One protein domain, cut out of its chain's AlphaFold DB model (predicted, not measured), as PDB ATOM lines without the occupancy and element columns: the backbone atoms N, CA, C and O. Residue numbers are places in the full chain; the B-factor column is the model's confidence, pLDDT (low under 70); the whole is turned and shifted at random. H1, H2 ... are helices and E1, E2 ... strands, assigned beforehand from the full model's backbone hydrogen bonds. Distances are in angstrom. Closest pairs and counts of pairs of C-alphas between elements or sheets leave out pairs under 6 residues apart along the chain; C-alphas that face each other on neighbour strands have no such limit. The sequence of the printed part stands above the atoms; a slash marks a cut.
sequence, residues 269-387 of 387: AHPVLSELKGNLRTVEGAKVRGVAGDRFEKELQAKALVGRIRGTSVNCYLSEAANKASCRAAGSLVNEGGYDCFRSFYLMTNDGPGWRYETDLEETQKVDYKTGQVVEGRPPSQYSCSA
ATOM      1  N   ALA A 269     -49.121  -8.861  32.039       97.19
ATOM      2  CA  ALA A 269     -48.225  -7.745  32.360       97.19
ATOM      3  C   ALA A 269     -48.972  -6.503  32.875       97.19
ATOM      4  O   ALA A 269     -48.376  -5.639  33.512       97.19
ATOM      5  N   HIS A 270     -50.284  -6.431  32.632       96.88
ATOM      6  CA  HIS A 270     -51.121  -5.262  32.908       96.88
ATOM      7  C   HIS A 270     -52.274  -5.647  33.843       96.88
ATOM      8  O   HIS A 270     -53.421  -5.700  33.407       96.88
ATOM      9  N   PRO A 271     -52.024  -5.997  35.116       93.94
ATOM     10  CA  PRO A 271     -53.086  -6.438  36.012       93.94
ATOM     11  C   PRO A 271     -54.128  -5.333  36.230       93.94
ATOM     12  O   PRO A 271     -53.795  -4.188  36.523       93.94
ATOM     13  N   VAL A 272     -55.409  -5.703  36.154       95.69
ATOM     14  CA  VAL A 272     -56.537  -4.780  36.388       95.69
ATOM     15  C   VAL A 272     -56.552  -4.246  37.825       95.69
ATOM     16  O   VAL A 272     -56.933  -3.104  38.062       95.69
ATOM     17  N   LEU A 273     -56.152  -5.075  38.795       93.62
ATOM     18  CA  LEU A 273     -56.093  -4.698  40.207       93.62
ATOM     19  C   LEU A 273     -54.651  -4.389  40.592       93.62
ATOM     20  O   LEU A 273     -53.793  -5.269  40.541       93.62
ATOM     21  N   SER A 274     -54.407  -3.153  41.024       85.12
ATOM     22  CA  SER A 274     -53.113  -2.716  41.559       85.12
ATOM     23  C   SER A 274     -52.826  -3.290  42.949       85.12
ATOM     24  O   SER A 274     -51.670  -3.494  43.313       85.12
ATOM     25  N   GLU A 275     -53.875  -3.588  43.718       86.56
ATOM     26  CA  GLU A 275     -53.784  -4.154  45.059       86.56
ATOM     27  C   GLU A 275     -54.800  -5.286  45.234       86.56
ATOM     28  O   GLU A 275     -55.972  -5.158  44.876       86.56
ATOM     29  N   LEU A 276     -54.352  -6.394  45.831       90.81
ATOM     30  CA  LEU A 276     -55.219  -7.480  46.279       90.81
ATOM     31  C   LEU A 276     -55.213  -7.564  47.800       90.81
ATOM     32  O   LEU A 276     -54.174  -7.424  48.443       90.81
ATOM     33  N   LYS A 277     -56.373  -7.881  48.366       91.81
ATOM     34  CA  LYS A 277     -56.545  -8.252  49.771       91.81
ATOM     35  C   LYS A 277     -56.531  -9.770  49.907       91.81
ATOM     36  O   LYS A 277     -57.166 -10.475  49.123       91.81
ATOM     37  N   GLY A 278     -55.838 -10.281  50.919       91.62
ATOM     38  CA  GLY A 278     -55.766 -11.713  51.199       91.62
ATOM     39  C   GLY A 278     -54.600 -12.070  52.114       91.62
ATOM     40  O   GLY A 278     -53.987 -11.199  52.729       91.62
ATOM     41  N   ASN A 279     -54.290 -13.362  52.200       92.19
ATOM     42  CA  ASN A 279     -53.088 -13.819  52.895       92.19
ATOM     43  C   ASN A 279     -51.814 -13.411  52.126       92.19
ATOM     44  O   ASN A 279     -51.878 -13.011  50.962       92.19
ATOM     45  N   LEU A 280     -50.649 -13.567  52.765       91.62
ATOM     46  CA  LEU A 280     -49.347 -13.224  52.180       91.62
ATOM     47  C   LEU A 280     -49.161 -13.803  50.767       91.62
ATOM     48  O   LEU A 280     -48.712 -13.099  49.869       91.62
ATOM     49  N   ARG A 281     -49.558 -15.062  50.544       90.56
ATOM     50  CA  ARG A 281     -49.405 -15.743  49.251       90.56
ATOM     51  C   ARG A 281     -50.303 -15.147  48.171       90.56
ATOM     52  O   ARG A 281     -49.870 -15.054  47.030       90.56
ATOM     53  N   THR A 282     -51.526 -14.745  48.508       90.94
ATOM     54  CA  THR A 282     -52.435 -14.060  47.579       90.94
ATOM     55  C   THR A 282     -51.848 -12.722  47.142       90.94
ATOM     56  O   THR A 282     -51.782 -12.443  45.945       90.94
ATOM     57  N   VAL A 283     -51.391 -11.919  48.105       93.12
ATOM     58  CA  VAL A 283     -50.883 -10.564  47.853       93.12
ATOM     59  C   VAL A 283     -49.556 -10.609  47.100       93.12
ATOM     60  O   VAL A 283     -49.446 -10.079  45.995       93.12
ATOM     61  N   GLU A 284     -48.556 -11.292  47.655       94.69
ATOM     62  CA  GLU A 284     -47.228 -11.383  47.042       94.69
ATOM     63  C   GLU A 284     -47.254 -12.209  45.754       94.69
ATOM     64  O   GLU A 284     -46.541 -11.896  44.804       94.69
ATOM     65  N   GLY A 285     -48.140 -13.206  45.671       94.38
ATOM     66  CA  GLY A 285     -48.348 -14.004  44.468       94.38
ATOM     67  C   GLY A 285     -48.899 -13.210  43.289       94.38
ATOM     68  O   GLY A 285     -48.558 -13.504  42.147       94.38
ATOM     69  N   ALA A 286     -49.731 -12.196  43.522       93.50
ATOM     70  CA  ALA A 286     -50.168 -11.306  42.450       93.50
ATOM     71  C   ALA A 286     -49.079 -10.312  42.039       93.50
ATOM     72  O   ALA A 286     -48.847 -10.145  40.844       93.50
ATOM     73  N   LYS A 287     -48.352  -9.734  43.004       95.12
ATOM     74  CA  LYS A 287     -47.231  -8.825  42.717       95.12
ATOM     75  C   LYS A 287     -46.166  -9.496  41.849       95.12
ATOM     76  O   LYS A 287     -45.789  -8.959  40.813       95.12
ATOM     77  N   VAL A 288     -45.716 -10.692  42.236       97.00
ATOM     78  CA  VAL A 288     -44.682 -11.409  41.478       97.00
ATOM     79  C   VAL A 288     -45.171 -11.866  40.103       97.00
ATOM     80  O   VAL A 288     -44.393 -11.841  39.153       97.00
ATOM     81  N   ARG A 289     -46.458 -12.228  39.966       95.88
ATOM     82  CA  ARG A 289     -47.053 -12.547  38.660       95.88
ATOM     83  C   ARG A 289     -47.040 -11.346  37.723       95.88
ATOM     84  O   ARG A 289     -46.651 -11.526  36.580       95.88
ATOM     85  N   GLY A 290     -47.360 -10.144  38.208       95.62
ATOM     86  CA  GLY A 290     -47.270  -8.924  37.398       95.62
ATOM     87  C   GLY A 290     -45.847  -8.657  36.894       95.62
ATOM     88  O   GLY A 290     -45.645  -8.414  35.709       95.62
ATOM     89  N   VAL A 291     -44.837  -8.806  37.761       97.38
ATOM     90  CA  VAL A 291     -43.419  -8.652  37.369       97.38
ATOM     91  C   VAL A 291     -42.983  -9.727  36.365       97.38
ATOM     92  O   VAL A 291     -42.264  -9.439  35.409       97.38
ATOM     93  N   ALA A 292     -43.425 -10.973  36.548       98.19
ATOM     94  CA  ALA A 292     -43.174 -12.057  35.598       98.19
ATOM     95  C   ALA A 292     -43.898 -11.856  34.261       98.19
ATOM     96  O   ALA A 292     -43.325 -12.168  33.217       98.19
ATOM     97  N   GLY A 293     -45.112 -11.306  34.286       97.88
ATOM     98  CA  GLY A 293     -45.868 -10.908  33.105       97.88
ATOM     99  C   GLY A 293     -45.147  -9.833  32.303       97.88
ATOM    100  O   GLY A 293     -44.931 -10.029  31.113       97.88
ATOM    101  N   ASP A 294     -44.686  -8.757  32.948       98.25
ATOM    102  CA  ASP A 294     -43.895  -7.693  32.305       98.25
ATOM    103  C   ASP A 294     -42.603  -8.236  31.668       98.25
ATOM    104  O   ASP A 294     -42.272  -7.917  30.523       98.25
ATOM    105  N   ARG A 295     -41.890  -9.130  32.367       98.31
ATOM    106  CA  ARG A 295     -40.711  -9.806  31.806       98.31
ATOM    107  C   ARG A 295     -41.068 -10.633  30.568       98.31
ATOM    108  O   ARG A 295     -40.350 -10.557  29.569       98.31
ATOM    109  N   PHE A 296     -42.152 -11.403  30.633       98.25
ATOM    110  CA  PHE A 296     -42.597 -12.251  29.531       98.25
ATOM    111  C   PHE A 296     -43.060 -11.435  28.322       98.25
ATOM    112  O   PHE A 296     -42.705 -11.754  27.191       98.25
ATOM    113  N   GLU A 297     -43.788 -10.341  28.552       98.44
ATOM    114  CA  GLU A 297     -44.186  -9.392  27.514       98.44
ATOM    115  C   GLU A 297     -42.966  -8.851  26.765       98.44
ATOM    116  O   GLU A 297     -42.900  -8.964  25.541       98.44
ATOM    117  N   LYS A 298     -41.956  -8.358  27.494       98.38
ATOM    118  CA  LYS A 298     -40.706  -7.846  26.909       98.38
ATOM    119  C   LYS A 298     -39.974  -8.899  26.083       98.38
ATOM    120  O   LYS A 298     -39.410  -8.584  25.037       98.38
ATOM    121  N   GLU A 299     -39.980 -10.153  26.526       97.88
ATOM    122  CA  GLU A 299     -39.382 -11.256  25.774       97.88
ATOM    123  C   GLU A 299     -40.143 -11.541  24.469       97.88
ATOM    124  O   GLU A 299     -39.530 -11.689  23.406       97.88
ATOM    125  N   LEU A 300     -41.477 -11.568  24.525       97.31
ATOM    126  CA  LEU A 300     -42.322 -11.735  23.347       97.31
ATOM    127  C   LEU A 300     -42.168 -10.563  22.369       97.31
ATOM    128  O   LEU A 300     -42.101 -10.792  21.161       97.31
ATOM    129  N   GLN A 301     -42.081  -9.326  22.864       97.62
ATOM    130  CA  GLN A 301     -41.846  -8.124  22.059       97.62
ATOM    131  C   GLN A 301     -40.486  -8.182  21.362       97.62
ATOM    132  O   GLN A 301     -40.413  -7.998  20.147       97.62
ATOM    133  N   ALA A 302     -39.419  -8.531  22.089       97.62
ATOM    134  CA  ALA A 302     -38.073  -8.666  21.528       97.62
ATOM    135  C   ALA A 302     -37.994  -9.717  20.405       97.62
ATOM    136  O   ALA A 302     -37.154  -9.616  19.513       97.62
ATOM    137  N   LYS A 303     -38.881 -10.719  20.433       96.38
ATOM    138  CA  LYS A 303     -39.002 -11.767  19.408       96.38
ATOM    139  C   LYS A 303     -40.090 -11.479  18.360       96.38
ATOM    140  O   LYS A 303     -40.320 -12.322  17.497       96.38
ATOM    141  N   ALA A 304     -40.767 -10.330  18.436       95.56
ATOM    142  CA  ALA A 304     -41.911  -9.959  17.598       95.56
ATOM    143  C   ALA A 304     -43.046 -11.010  17.591       95.56
ATOM    144  O   ALA A 304     -43.682 -11.271  16.569       95.56
ATOM    145  N   LEU A 305     -43.306 -11.637  18.743       94.81
ATOM    146  CA  LEU A 305     -44.267 -12.734  18.881       94.81
ATOM    147  C   LEU A 305     -45.652 -12.296  19.377       94.81
ATOM    148  O   LEU A 305     -46.614 -13.030  19.160       94.81
ATOM    149  N   VAL A 306     -45.796 -11.118  19.997       93.31
ATOM    150  CA  VAL A 306     -47.050 -10.729  20.679       93.31
ATOM    151  C   VAL A 306     -48.265 -10.708  19.743       93.31
ATOM    152  O   VAL A 306     -49.338 -11.173  20.121       93.31
ATOM    153  N   GLY A 307     -48.108 -10.264  18.491       90.69
ATOM    154  CA  GLY A 307     -49.210 -10.252  17.516       90.69
ATOM    155  C   GLY A 307     -49.774 -11.646  17.188       90.69
ATOM    156  O   GLY A 307     -50.922 -11.778  16.755       90.69
ATOM    157  N   ARG A 308     -49.000 -12.707  17.439       92.69
ATOM    158  CA  ARG A 308     -49.396 -14.107  17.208       92.69
ATOM    159  C   ARG A 308     -49.976 -14.775  18.450       92.69
ATOM    160  O   ARG A 308     -50.484 -15.884  18.348       92.69
ATOM    161  N   ILE A 309     -49.919 -14.127  19.608       93.31
ATOM    162  CA  ILE A 309     -50.399 -14.694  20.867       93.31
ATOM    163  C   ILE A 309     -51.932 -14.713  20.899       93.31
ATOM    164  O   ILE A 309     -52.587 -13.718  20.581       93.31
ATOM    165  N   ARG A 310     -52.503 -15.854  21.297       93.12
ATOM    166  CA  ARG A 310     -53.948 -16.055  21.525       93.12
ATOM    167  C   ARG A 310     -54.295 -16.622  22.896       93.12
ATOM    168  O   ARG A 310     -55.466 -16.709  23.235       93.12
ATOM    169  N   GLY A 311     -53.291 -16.943  23.695       92.81
ATOM    170  CA  GLY A 311     -53.441 -17.329  25.091       92.81
ATOM    171  C   GLY A 311     -52.141 -17.033  25.818       92.81
ATOM    172  O   GLY A 311     -51.066 -17.175  25.234       92.81
ATOM    173  N   THR A 312     -52.230 -16.591  27.066       94.31
ATOM    174  CA  THR A 312     -51.070 -16.425  27.947       94.31
ATOM    175  C   THR A 312     -51.417 -16.918  29.332       94.31
ATOM    176  O   THR A 312     -52.556 -16.771  29.762       94.31
ATOM    177  N   SER A 313     -50.433 -17.466  30.034       93.62
ATOM    178  CA  SER A 313     -50.549 -17.742  31.462       93.62
ATOM    179  C   SER A 313     -49.240 -17.437  32.170       93.62
ATOM    180  O   SER A 313     -48.163 -17.749  31.651       93.62
ATOM    181  N   VAL A 314     -49.327 -16.859  33.367       95.25
ATOM    182  CA  VAL A 314     -48.177 -16.667  34.258       95.25
ATOM    183  C   VAL A 314     -48.485 -17.235  35.638       95.25
ATOM    184  O   VAL A 314     -49.329 -16.740  36.383       95.25
ATOM    185  N   ASN A 315     -47.764 -18.291  36.007       94.00
ATOM    186  CA  ASN A 315     -47.941 -19.002  37.268       94.00
ATOM    187  C   ASN A 315     -46.666 -18.925  38.100       94.00
ATOM    188  O   ASN A 315     -45.607 -19.340  37.641       94.00
ATOM    189  N   CYS A 316     -46.768 -18.450  39.339       95.44
ATOM    190  CA  CYS A 316     -45.622 -18.296  40.229       95.44
ATOM    191  C   CYS A 316     -45.771 -19.137  41.493       95.44
ATOM    192  O   CYS A 316     -46.796 -19.099  42.176       95.44
ATOM    193  N   TYR A 317     -44.713 -19.870  41.825       94.94
ATOM    194  CA  TYR A 317     -44.605 -20.642  43.052       94.94
ATOM    195  C   TYR A 317     -43.659 -19.949  44.029       94.94
ATOM    196  O   TYR A 317     -42.465 -19.844  43.764       94.94
ATOM    197  N   LEU A 318     -44.208 -19.468  45.146       96.19
ATOM    198  CA  LEU A 318     -43.480 -18.702  46.156       96.19
ATOM    199  C   LEU A 318     -42.891 -19.618  47.232       96.19
ATOM    200  O   LEU A 318     -43.531 -20.599  47.631       96.19
ATOM    201  N   SER A 319     -41.727 -19.227  47.754       96.25
ATOM    202  CA  SER A 319     -41.208 -19.713  49.033       96.25
ATOM    203  C   SER A 319     -42.146 -19.339  50.192       96.25
ATOM    204  O   SER A 319     -42.994 -18.452  50.079       96.25
ATOM    205  N   GLU A 320     -41.993 -20.007  51.333       95.44
ATOM    206  CA  GLU A 320     -42.760 -19.764  52.559       95.44
ATOM    207  C   GLU A 320     -42.595 -18.327  53.058       95.44
ATOM    208  O   GLU A 320     -43.574 -17.693  53.441       95.44
ATOM    209  N   ALA A 321     -41.376 -17.792  52.966       93.94
ATOM    210  CA  ALA A 321     -41.064 -16.413  53.323       93.94
ATOM    211  C   ALA A 321     -41.504 -15.383  52.265       93.94
ATOM    212  O   ALA A 321     -41.322 -14.189  52.485       93.94
ATOM    213  N   ALA A 322     -42.046 -15.820  51.119       94.88
ATOM    214  CA  ALA A 322     -42.443 -14.961  50.000       94.88
ATOM    215  C   ALA A 322     -41.333 -13.992  49.532       94.88
ATOM    216  O   ALA A 322     -41.602 -12.867  49.124       94.88
ATOM    217  N   ASN A 323     -40.077 -14.441  49.585       95.50
ATOM    218  CA  ASN A 323     -38.892 -13.674  49.180       95.50
ATOM    219  C   ASN A 323     -38.209 -14.230  47.917       95.50
ATOM    220  O   ASN A 323     -37.329 -13.588  47.344       95.50
ATOM    221  N   LYS A 324     -38.606 -15.431  47.487       97.62
ATOM    222  CA  LYS A 324     -38.173 -16.102  46.261       97.62
ATOM    223  C   LYS A 324     -39.396 -16.705  45.579       97.62
ATOM    224  O   LYS A 324     -40.313 -17.175  46.258       97.62
ATOM    225  N   ALA A 325     -39.411 -16.727  44.252       97.81
ATOM    226  CA  ALA A 325     -40.424 -17.450  43.500       97.81
ATOM    227  C   ALA A 325     -39.861 -18.015  42.199       97.81
ATOM    228  O   ALA A 325     -39.087 -17.352  41.518       97.81
ATOM    229  N   SER A 326     -40.293 -19.217  41.832       97.25
ATOM    230  CA  SER A 326     -40.127 -19.734  40.473       97.25
ATOM    231  C   SER A 326     -41.410 -19.473  39.699       97.25
ATOM    232  O   SER A 326     -42.469 -20.000  40.058       97.25
ATOM    233  N   CYS A 327     -41.321 -18.651  38.663       97.19
ATOM    234  CA  CYS A 327     -42.428 -18.303  37.788       97.19
ATOM    235  C   CYS A 327     -42.296 -19.010  36.450       97.19
ATOM    236  O   CYS A 327     -41.210 -19.141  35.897       97.19
ATOM    237  N   ARG A 328     -43.433 -19.427  35.914       95.31
ATOM    238  CA  ARG A 328     -43.556 -20.009  34.594       95.31
ATOM    239  C   ARG A 328     -44.506 -19.163  33.776       95.31
ATOM    240  O   ARG A 328     -45.657 -18.985  34.176       95.31
ATOM    241  N   ALA A 329     -44.033 -18.724  32.624       96.00
ATOM    242  CA  ALA A 329     -44.837 -18.049  31.629       96.00
ATOM    243  C   ALA A 329     -45.020 -18.950  30.404       96.00
ATOM    244  O   ALA A 329     -44.099 -19.664  29.995       96.00
ATOM    245  N   ALA A 330     -46.220 -18.944  29.837       94.94
ATOM    246  CA  ALA A 330     -46.529 -19.654  28.605       94.94
ATOM    247  C   ALA A 330     -47.403 -18.794  27.694       94.94
ATOM    248  O   ALA A 330     -48.265 -18.056  28.174       94.94
ATOM    249  N   GLY A 331     -47.182 -18.908  26.387       94.12
ATOM    250  CA  GLY A 331     -47.916 -18.198  25.350       94.12
ATOM    251  C   GLY A 331     -48.279 -19.123  24.192       94.12
ATOM    252  O   GLY A 331     -47.409 -19.810  23.652       94.12
ATOM    253  N   SER A 332     -49.552 -19.120  23.810       93.00
ATOM    254  CA  SER A 332     -50.086 -19.890  22.683       93.00
ATOM    255  C   SER A 332     -49.988 -19.053  21.415       93.00
ATOM    256  O   SER A 332     -50.685 -18.046  21.276       93.00
ATOM    257  N   LEU A 333     -49.097 -19.448  20.509       92.31
ATOM    258  CA  LEU A 333     -48.785 -18.747  19.268       92.31
ATOM    259  C   LEU A 333     -49.575 -19.340  18.109       92.31
ATOM    260  O   LEU A 333     -49.517 -20.541  17.883       92.31
ATOM    261  N   VAL A 334     -50.257 -18.504  17.334       91.00
ATOM    262  CA  VAL A 334     -50.887 -18.923  16.077       91.00
ATOM    263  C   VAL A 334     -49.831 -19.085  14.988       91.00
ATOM    264  O   VAL A 334     -49.021 -18.180  14.738       91.00
ATOM    265  N   ASN A 335     -49.906 -20.229  14.309       88.12
ATOM    266  CA  ASN A 335     -49.078 -20.619  13.174       88.12
ATOM    267  C   ASN A 335     -49.947 -21.108  12.008       88.12
ATOM    268  O   ASN A 335     -51.143 -21.361  12.167       88.12
ATOM    269  N   GLU A 336     -49.334 -21.298  10.836       79.81
ATOM    270  CA  GLU A 336     -49.980 -21.982   9.713       79.81
ATOM    271  C   GLU A 336     -50.379 -23.410  10.130       79.81
ATOM    272  O   GLU A 336     -49.531 -24.282  10.303       79.81
ATOM    273  N   GLY A 337     -51.679 -23.640  10.334       77.44
ATOM    274  CA  GLY A 337     -52.236 -24.962  10.639       77.44
ATOM    275  C   GLY A 337     -52.385 -25.323  12.123       77.44
ATOM    276  O   GLY A 337     -52.777 -26.453  12.408       77.44
ATOM    277  N   GLY A 338     -52.127 -24.412  13.071       84.56
ATOM    278  CA  GLY A 338     -52.349 -24.712  14.490       84.56
ATOM    279  C   GLY A 338     -51.750 -23.714  15.478       84.56
ATOM    280  O   GLY A 338     -51.625 -22.523  15.184       84.56
ATOM    281  N   TYR A 339     -51.394 -24.228  16.657       86.56
ATOM    282  CA  TYR A 339     -50.806 -23.456  17.748       86.56
ATOM    283  C   TYR A 339     -49.458 -24.032  18.179       86.56
ATOM    284  O   TYR A 339     -49.360 -25.222  18.475       86.56
ATOM    285  N   ASP A 340     -48.461 -23.161  18.290       89.88
ATOM    286  CA  ASP A 340     -47.198 -23.448  18.965       89.88
ATOM    287  C   ASP A 340     -47.236 -22.940  20.401       89.88
ATOM    288  O   ASP A 340     -48.011 -22.048  20.756       89.88
ATOM    289  N   CYS A 341     -46.342 -23.473  21.229       90.00
ATOM    290  CA  CYS A 341     -46.173 -22.980  22.580       90.00
ATOM    291  C   CYS A 341     -44.799 -22.379  22.817       90.00
ATOM    292  O   CYS A 341     -43.778 -23.051  22.681       90.00
ATOM    293  N   PHE A 342     -44.808 -21.136  23.280       93.19
ATOM    294  CA  PHE A 342     -43.636 -20.451  23.787       93.19
ATOM    295  C   PHE A 342     -43.647 -20.468  25.315       93.19
ATOM    296  O   PHE A 342     -44.676 -20.178  25.926       93.19
ATOM    297  N   ARG A 343     -42.528 -20.841  25.939       93.50
ATOM    298  CA  ARG A 343     -42.407 -20.964  27.396       93.50
ATOM    299  C   ARG A 343     -41.142 -20.286  27.884       93.50
ATOM    300  O   ARG A 343     -40.101 -20.428  27.249       93.50
ATOM    301  N   SER A 344     -41.248 -19.686  29.060       95.88
ATOM    302  CA  SER A 344     -40.118 -19.125  29.788       95.88
ATOM    303  C   SER A 344     -40.261 -19.414  31.280       95.88
ATOM    304  O   SER A 344     -41.375 -19.510  31.811       95.88
ATOM    305  N   PHE A 345     -39.128 -19.570  31.958       96.69
ATOM    306  CA  PHE A 345     -39.061 -19.907  33.375       96.69
ATOM    307  C   PHE A 345     -38.140 -18.911  34.063       96.69
ATOM    308  O   PHE A 345     -37.028 -18.676  33.605       96.69
ATOM    309  N   TYR A 346     -38.609 -18.314  35.151       98.06
ATOM    310  CA  TYR A 346     -37.942 -17.188  35.790       98.06
ATOM    311  C   TYR A 346     -37.773 -17.433  37.280       98.06
ATOM    312  O   TYR A 346     -38.708 -17.860  37.963       98.06
ATOM    313  N   LEU A 347     -36.604 -17.076  37.796       98.25
ATOM    314  CA  LEU A 347     -36.376 -16.887  39.215       98.25
ATOM    315  C   LEU A 347     -36.646 -15.427  39.566       98.25
ATOM    316  O   LEU A 347     -36.047 -14.510  38.999       98.25
ATOM    317  N   MET A 348     -37.539 -15.226  40.528       98.25
ATOM    318  CA  MET A 348     -37.901 -13.921  41.062       98.25
ATOM    319  C   MET A 348     -37.458 -13.799  42.514       98.25
ATOM    320  O   MET A 348     -37.486 -14.770  43.275       98.25
ATOM    321  N   THR A 349     -37.104 -12.582  42.912       97.44
ATOM    322  CA  THR A 349     -36.657 -12.254  44.271       97.44
ATOM    323  C   THR A 349     -37.371 -11.041  44.810       97.44
ATOM    324  O   THR A 349     -37.743 -10.159  44.043       97.44
ATOM    325  N   ASN A 350     -37.533 -10.995  46.126       95.44
ATOM    326  CA  ASN A 350     -37.984  -9.816  46.844       95.44
ATOM    327  C   ASN A 350     -37.063  -9.594  48.048       95.44
ATOM    328  O   ASN A 350     -37.130 -10.319  49.042       95.44
ATOM    329  N   ASP A 351     -36.175  -8.612  47.923       86.94
ATOM    330  CA  ASP A 351     -35.172  -8.214  48.913       86.94
ATOM    331  C   ASP A 351     -35.505  -6.879  49.605       86.94
ATOM    332  O   ASP A 351     -34.631  -6.253  50.203       86.94
ATOM    333  N   GLY A 352     -36.772  -6.442  49.560       80.19
ATOM    334  CA  GLY A 352     -37.255  -5.241  50.253       80.19
ATOM    335  C   GLY A 352     -37.962  -4.200  49.376       80.19
ATOM    336  O   GLY A 352     -39.042  -3.758  49.768       80.19
ATOM    337  N   PRO A 353     -37.429  -3.791  48.205       80.88
ATOM    338  CA  PRO A 353     -38.066  -2.764  47.374       80.88
ATOM    339  C   PRO A 353     -39.243  -3.296  46.539       80.88
ATOM    340  O   PRO A 353     -39.964  -2.510  45.929       80.88
ATOM    341  N   GLY A 354     -39.442  -4.614  46.503       91.38
ATOM    342  CA  GLY A 354     -40.458  -5.286  45.701       91.38
ATOM    343  C   GLY A 354     -39.884  -6.473  44.933       91.38
ATOM    344  O   GLY A 354     -38.698  -6.790  45.028       91.38
ATOM    345  N   TRP A 355     -40.743  -7.142  44.165       96.81
ATOM    346  CA  TRP A 355     -40.336  -8.275  43.340       96.81
ATOM    347  C   TRP A 355     -39.511  -7.834  42.131       96.81
ATOM    348  O   TRP A 355     -39.844  -6.858  41.462       96.81
ATOM    349  N   ARG A 356     -38.467  -8.600  41.812       97.12
ATOM    350  CA  ARG A 356     -37.625  -8.409  40.630       97.12
ATOM    351  C   ARG A 356     -37.194  -9.734  40.019       97.12
ATOM    352  O   ARG A 356     -37.001 -10.723  40.728       97.12
ATOM    353  N   TYR A 357     -36.997  -9.713  38.708       97.75
ATOM    354  CA  TYR A 357     -36.323 -10.777  37.974       97.75
ATOM    355  C   TYR A 357     -34.862 -10.905  38.420       97.75
ATOM    356  O   TYR A 357     -34.153  -9.903  38.528       97.75
ATOM    357  N   GLU A 358     -34.429 -12.135  38.694       97.12
ATOM    358  CA  GLU A 358     -33.042 -12.467  39.035       97.12
ATOM    359  C   GLU A 358     -32.342 -13.166  37.869       97.12
ATOM    360  O   GLU A 358     -31.324 -12.674  37.389       97.12
ATOM    361  N   THR A 359     -32.886 -14.291  37.399       97.81
ATOM    362  CA  THR A 359     -32.311 -15.076  36.300       97.81
ATOM    363  C   THR A 359     -33.368 -15.967  35.652       97.81
ATOM    364  O   THR A 359     -34.435 -16.197  36.227       97.81
ATOM    365  N   ASP A 360     -33.061 -16.493  34.471       97.69
ATOM    366  CA  ASP A 360     -33.846 -17.549  33.846       97.69
ATOM    367  C   ASP A 360     -33.570 -18.877  34.568       97.69
ATOM    368  O   ASP A 360     -32.461 -19.125  35.051       97.69
ATOM    369  N   LEU A 361     -34.601 -19.710  34.667       96.75
ATOM    370  CA  LEU A 361     -34.530 -21.070  35.192       96.75
ATOM    371  C   LEU A 361     -34.537 -22.070  34.039       96.75
ATOM    372  O   LEU A 361     -35.133 -21.831  32.986       96.75
ATOM    373  N   GLU A 362     -33.934 -23.232  34.264       94.88
ATOM    374  CA  GLU A 362     -34.202 -24.389  33.418       94.88
ATOM    375  C   GLU A 362     -35.637 -24.891  33.637       94.88
ATOM    376  O   GLU A 362     -36.248 -24.671  34.684       94.88
ATOM    377  N   GLU A 363     -36.188 -25.604  32.654       91.25
ATOM    378  CA  GLU A 363     -37.574 -26.086  32.692       91.25
ATOM    379  C   GLU A 363     -37.876 -26.981  33.910       91.25
ATOM    380  O   GLU A 363     -39.002 -26.997  34.415       91.25
ATOM    381  N   THR A 364     -36.883 -27.722  34.401       92.88
ATOM    382  CA  THR A 364     -37.013 -28.595  35.573       92.88
ATOM    383  C   THR A 364     -36.764 -27.872  36.890       92.88
ATOM    384  O   THR A 364     -37.114 -28.407  37.942       92.88
ATOM    385  N   GLN A 365     -36.218 -26.659  36.870       95.31
ATOM    386  CA  GLN A 365     -35.841 -25.939  38.078       95.31
ATOM    387  C   GLN A 365     -37.022 -25.208  38.712       95.31
ATOM    388  O   GLN A 365     -37.893 -24.640  38.051       95.31
ATOM    389  N   LYS A 366     -37.041 -25.194  40.044       95.19
ATOM    390  CA  LYS A 366     -38.044 -24.476  40.835       95.19
ATOM    391  C   LYS A 366     -37.485 -24.034  42.176       95.19
ATOM    392  O   LYS A 366     -36.480 -24.553  42.644       95.19
ATOM    393  N   VAL A 367     -38.189 -23.121  42.831       95.69
ATOM    394  CA  VAL A 367     -37.884 -22.733  44.209       95.69
ATOM    395  C   VAL A 367     -38.456 -23.775  45.175       95.69
ATOM    396  O   VAL A 367     -39.638 -24.122  45.101       95.69
ATOM    397  N   ASP A 368     -37.632 -24.271  46.094       96.12
ATOM    398  CA  ASP A 368     -38.082 -25.063  47.235       96.12
ATOM    399  C   ASP A 368     -38.888 -24.193  48.204       96.12
ATOM    400  O   ASP A 368     -38.505 -23.072  48.548       96.12
ATOM    401  N   TYR A 369     -40.016 -24.727  48.671       94.56
ATOM    402  CA  TYR A 369     -40.958 -23.968  49.483       94.56
ATOM    403  C   TYR A 369     -40.342 -23.473  50.787       94.56
ATOM    404  O   TYR A 369     -40.557 -22.328  51.166       94.56
ATOM    405  N   LYS A 370     -39.601 -24.332  51.489       95.88
ATOM    406  CA  LYS A 370     -39.137 -24.042  52.847       95.88
ATOM    407  C   LYS A 370     -37.866 -23.214  52.843       95.88
ATOM    408  O   LYS A 370     -37.735 -22.275  53.619       95.88
ATOM    409  N   THR A 371     -36.939 -23.561  51.964       94.50
ATOM    410  CA  THR A 371     -35.597 -22.973  51.946       94.50
ATOM    411  C   THR A 371     -35.481 -21.776  51.008       94.50
ATOM    412  O   THR A 371     -34.577 -20.962  51.176       94.50
ATOM    413  N   GLY A 372     -36.361 -21.658  50.006       93.62
ATOM    414  CA  GLY A 372     -36.234 -20.656  48.948       93.62
ATOM    415  C   GLY A 372     -35.100 -20.940  47.953       93.62
ATOM    416  O   GLY A 372     -34.862 -20.126  47.063       93.62
ATOM    417  N   GLN A 373     -34.392 -22.065  48.092       95.94
ATOM    418  CA  GLN A 373     -33.304 -22.450  47.194       95.94
ATOM    419  C   GLN A 373     -33.847 -23.003  45.878       95.94
ATOM    420  O   GLN A 373     -34.928 -23.590  45.842       95.94
ATOM    421  N   VAL A 374     -33.087 -22.837  44.797       96.94
ATOM    422  CA  VAL A 374     -33.408 -23.481  43.521       96.94
ATOM    423  C   VAL A 374     -33.064 -24.963  43.621       96.94
ATOM    424  O   VAL A 374     -31.958 -25.325  44.018       96.94
ATOM    425  N   VAL A 375     -34.024 -25.811  43.273       96.31
ATOM    426  CA  VAL A 375     -33.904 -27.267  43.283       96.31
ATOM    427  C   VAL A 375     -34.416 -27.849  41.972       96.31
ATOM    428  O   VAL A 375     -35.281 -27.267  41.313       96.31
ATOM    429  N   GLU A 376     -33.924 -29.038  41.634       95.25
ATOM    430  CA  GLU A 376     -34.459 -29.816  40.522       95.25
ATOM    431  C   GLU A 376     -35.842 -30.380  40.860       95.25
ATOM    432  O   GLU A 376     -36.115 -30.898  41.949       95.25
ATOM    433  N   GLY A 377     -36.744 -30.254  39.901       85.00
ATOM    434  CA  GLY A 377     -38.130 -30.665  39.973       85.00
ATOM    435  C   GLY A 377     -38.508 -31.588  38.822       85.00
ATOM    436  O   GLY A 377     -37.679 -32.120  38.092       85.00
ATOM    437  N   ARG A 378     -39.816 -31.809  38.680       81.25
ATOM    438  CA  ARG A 378     -40.348 -32.508  37.510       81.25
ATOM    439  C   ARG A 378     -40.510 -31.502  36.378       81.25
ATOM    440  O   ARG A 378     -40.955 -30.386  36.669       81.25
ATOM    441  N   PRO A 379     -40.248 -31.908  35.124       76.38
ATOM    442  CA  PRO A 379     -40.617 -31.082  33.998       76.38
ATOM    443  C   PRO A 379     -42.123 -30.812  34.073       76.38
ATOM    444  O   PRO A 379     -42.904 -31.656  34.543       76.38
ATOM    445  N   PRO A 380     -42.550 -29.625  33.660       69.81
ATOM    446  CA  PRO A 380     -43.942 -29.286  33.706       69.81
ATOM    447  C   PRO A 380     -44.751 -30.143  32.731       69.81
ATOM    448  O   PRO A 380     -44.255 -30.652  31.730       69.81
ATOM    449  N   SER A 381     -46.055 -30.227  32.991       69.69
ATOM    450  CA  SER A 381     -46.990 -30.859  32.064       69.69
ATOM    451  C   SER A 381     -46.894 -30.249  30.660       69.69
ATOM    452  O   SER A 381     -46.887 -29.022  30.502       69.69
ATOM    453  N   GLN A 382     -46.906 -31.117  29.645       65.31
ATOM    454  CA  GLN A 382     -46.994 -30.751  28.230       65.31
ATOM    455  C   GLN A 382     -48.247 -29.917  27.903       65.31
ATOM    456  O   GLN A 382     -48.209 -29.086  27.000       65.31
ATOM    457  N   TYR A 383     -49.321 -30.057  28.693       61.00
ATOM    458  CA  TYR A 383     -50.602 -29.347  28.530       61.00
ATOM    459  C   TYR A 383     -50.595 -27.896  29.026       61.00
ATOM    460  O   TYR A 383     -51.604 -27.207  29.007       61.00
ATOM    461  N   SER A 384     -49.458 -27.393  29.481       58.31
ATOM    462  CA  SER A 384     -49.328 -26.048  30.045       58.31
ATOM    463  C   SER A 384     -49.618 -24.869  29.120       58.31
ATOM    464  O   SER A 384     -49.515 -23.730  29.552       58.31
ATOM    465  N   CYS A 385     -49.814 -25.133  27.834       66.06
ATOM    466  CA  CYS A 385     -50.072 -24.111  26.818       66.06
ATOM    467  C   CYS A 385     -51.552 -24.040  26.464       66.06
ATOM    468  O   CYS A 385     -51.947 -23.323  25.555       66.06
ATOM    469  N   SER A 386     -52.379 -24.802  27.174       54.06
ATOM    470  CA  SER A 386     -53.822 -24.640  27.189       54.06
ATOM    471  C   SER A 386     -54.151 -23.452  28.100       54.06
ATOM    472  O   SER A 386     -54.554 -23.649  29.243       54.06
ATOM    473  N   ALA A 387     -53.860 -22.237  27.631       45.69
ATOM    474  CA  ALA A 387     -54.291 -20.984  28.247       45.69
ATOM    475  C   ALA A 387     -55.461 -20.399  27.457       45.69
ATOM    476  O   ALA A 387     -55.347 -20.371  26.207       45.69
TER     477      ALA A 387
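What this domain is: This is residues 269 to 387 of the 387 residues of an uncharacterized protein of Gammaproteobacteria bacterium (UniProt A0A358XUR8). A long, twisted sheet of four antiparallel strands curls round one long helix, H1, which lies along its concave face; on the other face of the sheet a small hairpin, E5 and E6, packs on it through E5. The printed part has 119 residues with one named helix and six named strands, in the order H1 E1 E2 E3 E4 E5 E6, and the class is mixed, helices and strands. The large sheet runs E1 - E2 - E3 - E4, the small one E5 - E6, both antiparallel. The whole is compact, with a radius of gyration of the C-alphas of 14.5 A and spans of 45 by 33 by 24 A.

How they stand to each other: Start with H1, residues 280 to 302; every O i to N i+4 pair in it is within hydrogen-bond range. Next read E1, residues 309 to 318, E2, residues 324 to 335, E3, residues 338 to 350, and E4, residues 355 to 360: they form a meander, each strand the antiparallel neighbour of the one before, with hairpins E1 and E2, E2 and E3, and E3 and E4. Between E1 and E2 look at N 313 and O 330, 2.9 A; between E2 and E3 at N 331 and O 342, 2.8 A; between E3 and E4 at N 347 and O 359, 2.8 A. The directions of E3 and E4 stand at 121 degrees. H1 is on this sheet, two layers with the helix on one face, and the sheet curls round it. Its closest C-alphas to E1 are Arg 289 and Cys 316, 6.1 A, and to E4 Val 288 and Trp 355, 5.7 A. Further on, E5, residues 365 to 367, and E6, residues 374 to 376, form a hairpin, with N 375 and O 366 at 2.8 A. The closest C-alphas of E5 and E2 are Lys 366 and Ser 326, 5.2 A; H1 and E5 are apart.

Where its parts are: Find C-alpha 280 at (-49.347, -13.224, 52.180); from there H1 runs 33.0 A to C-alpha 302. E1 measures 26.5 A, E2 35.1 A, E3 38.4 A and E4 14.8 A from first to last C-alpha. E3 begins at C-alpha 338, (-52.349, -24.712, 14.490). E5, 7.2 A, and E6, 7.1 A, are short; E6 ends at C-alpha 376, (-34.459, -29.816, 40.522).

The domain as a whole: The two C-alphas farthest apart are those of Gly 337 and Gly 352, 46.7 A. The printed part has no cut and no long link between named elements. Its mean pLDDT is 91.5; look at residues 380 to 387, which end the chain, for the values under 70.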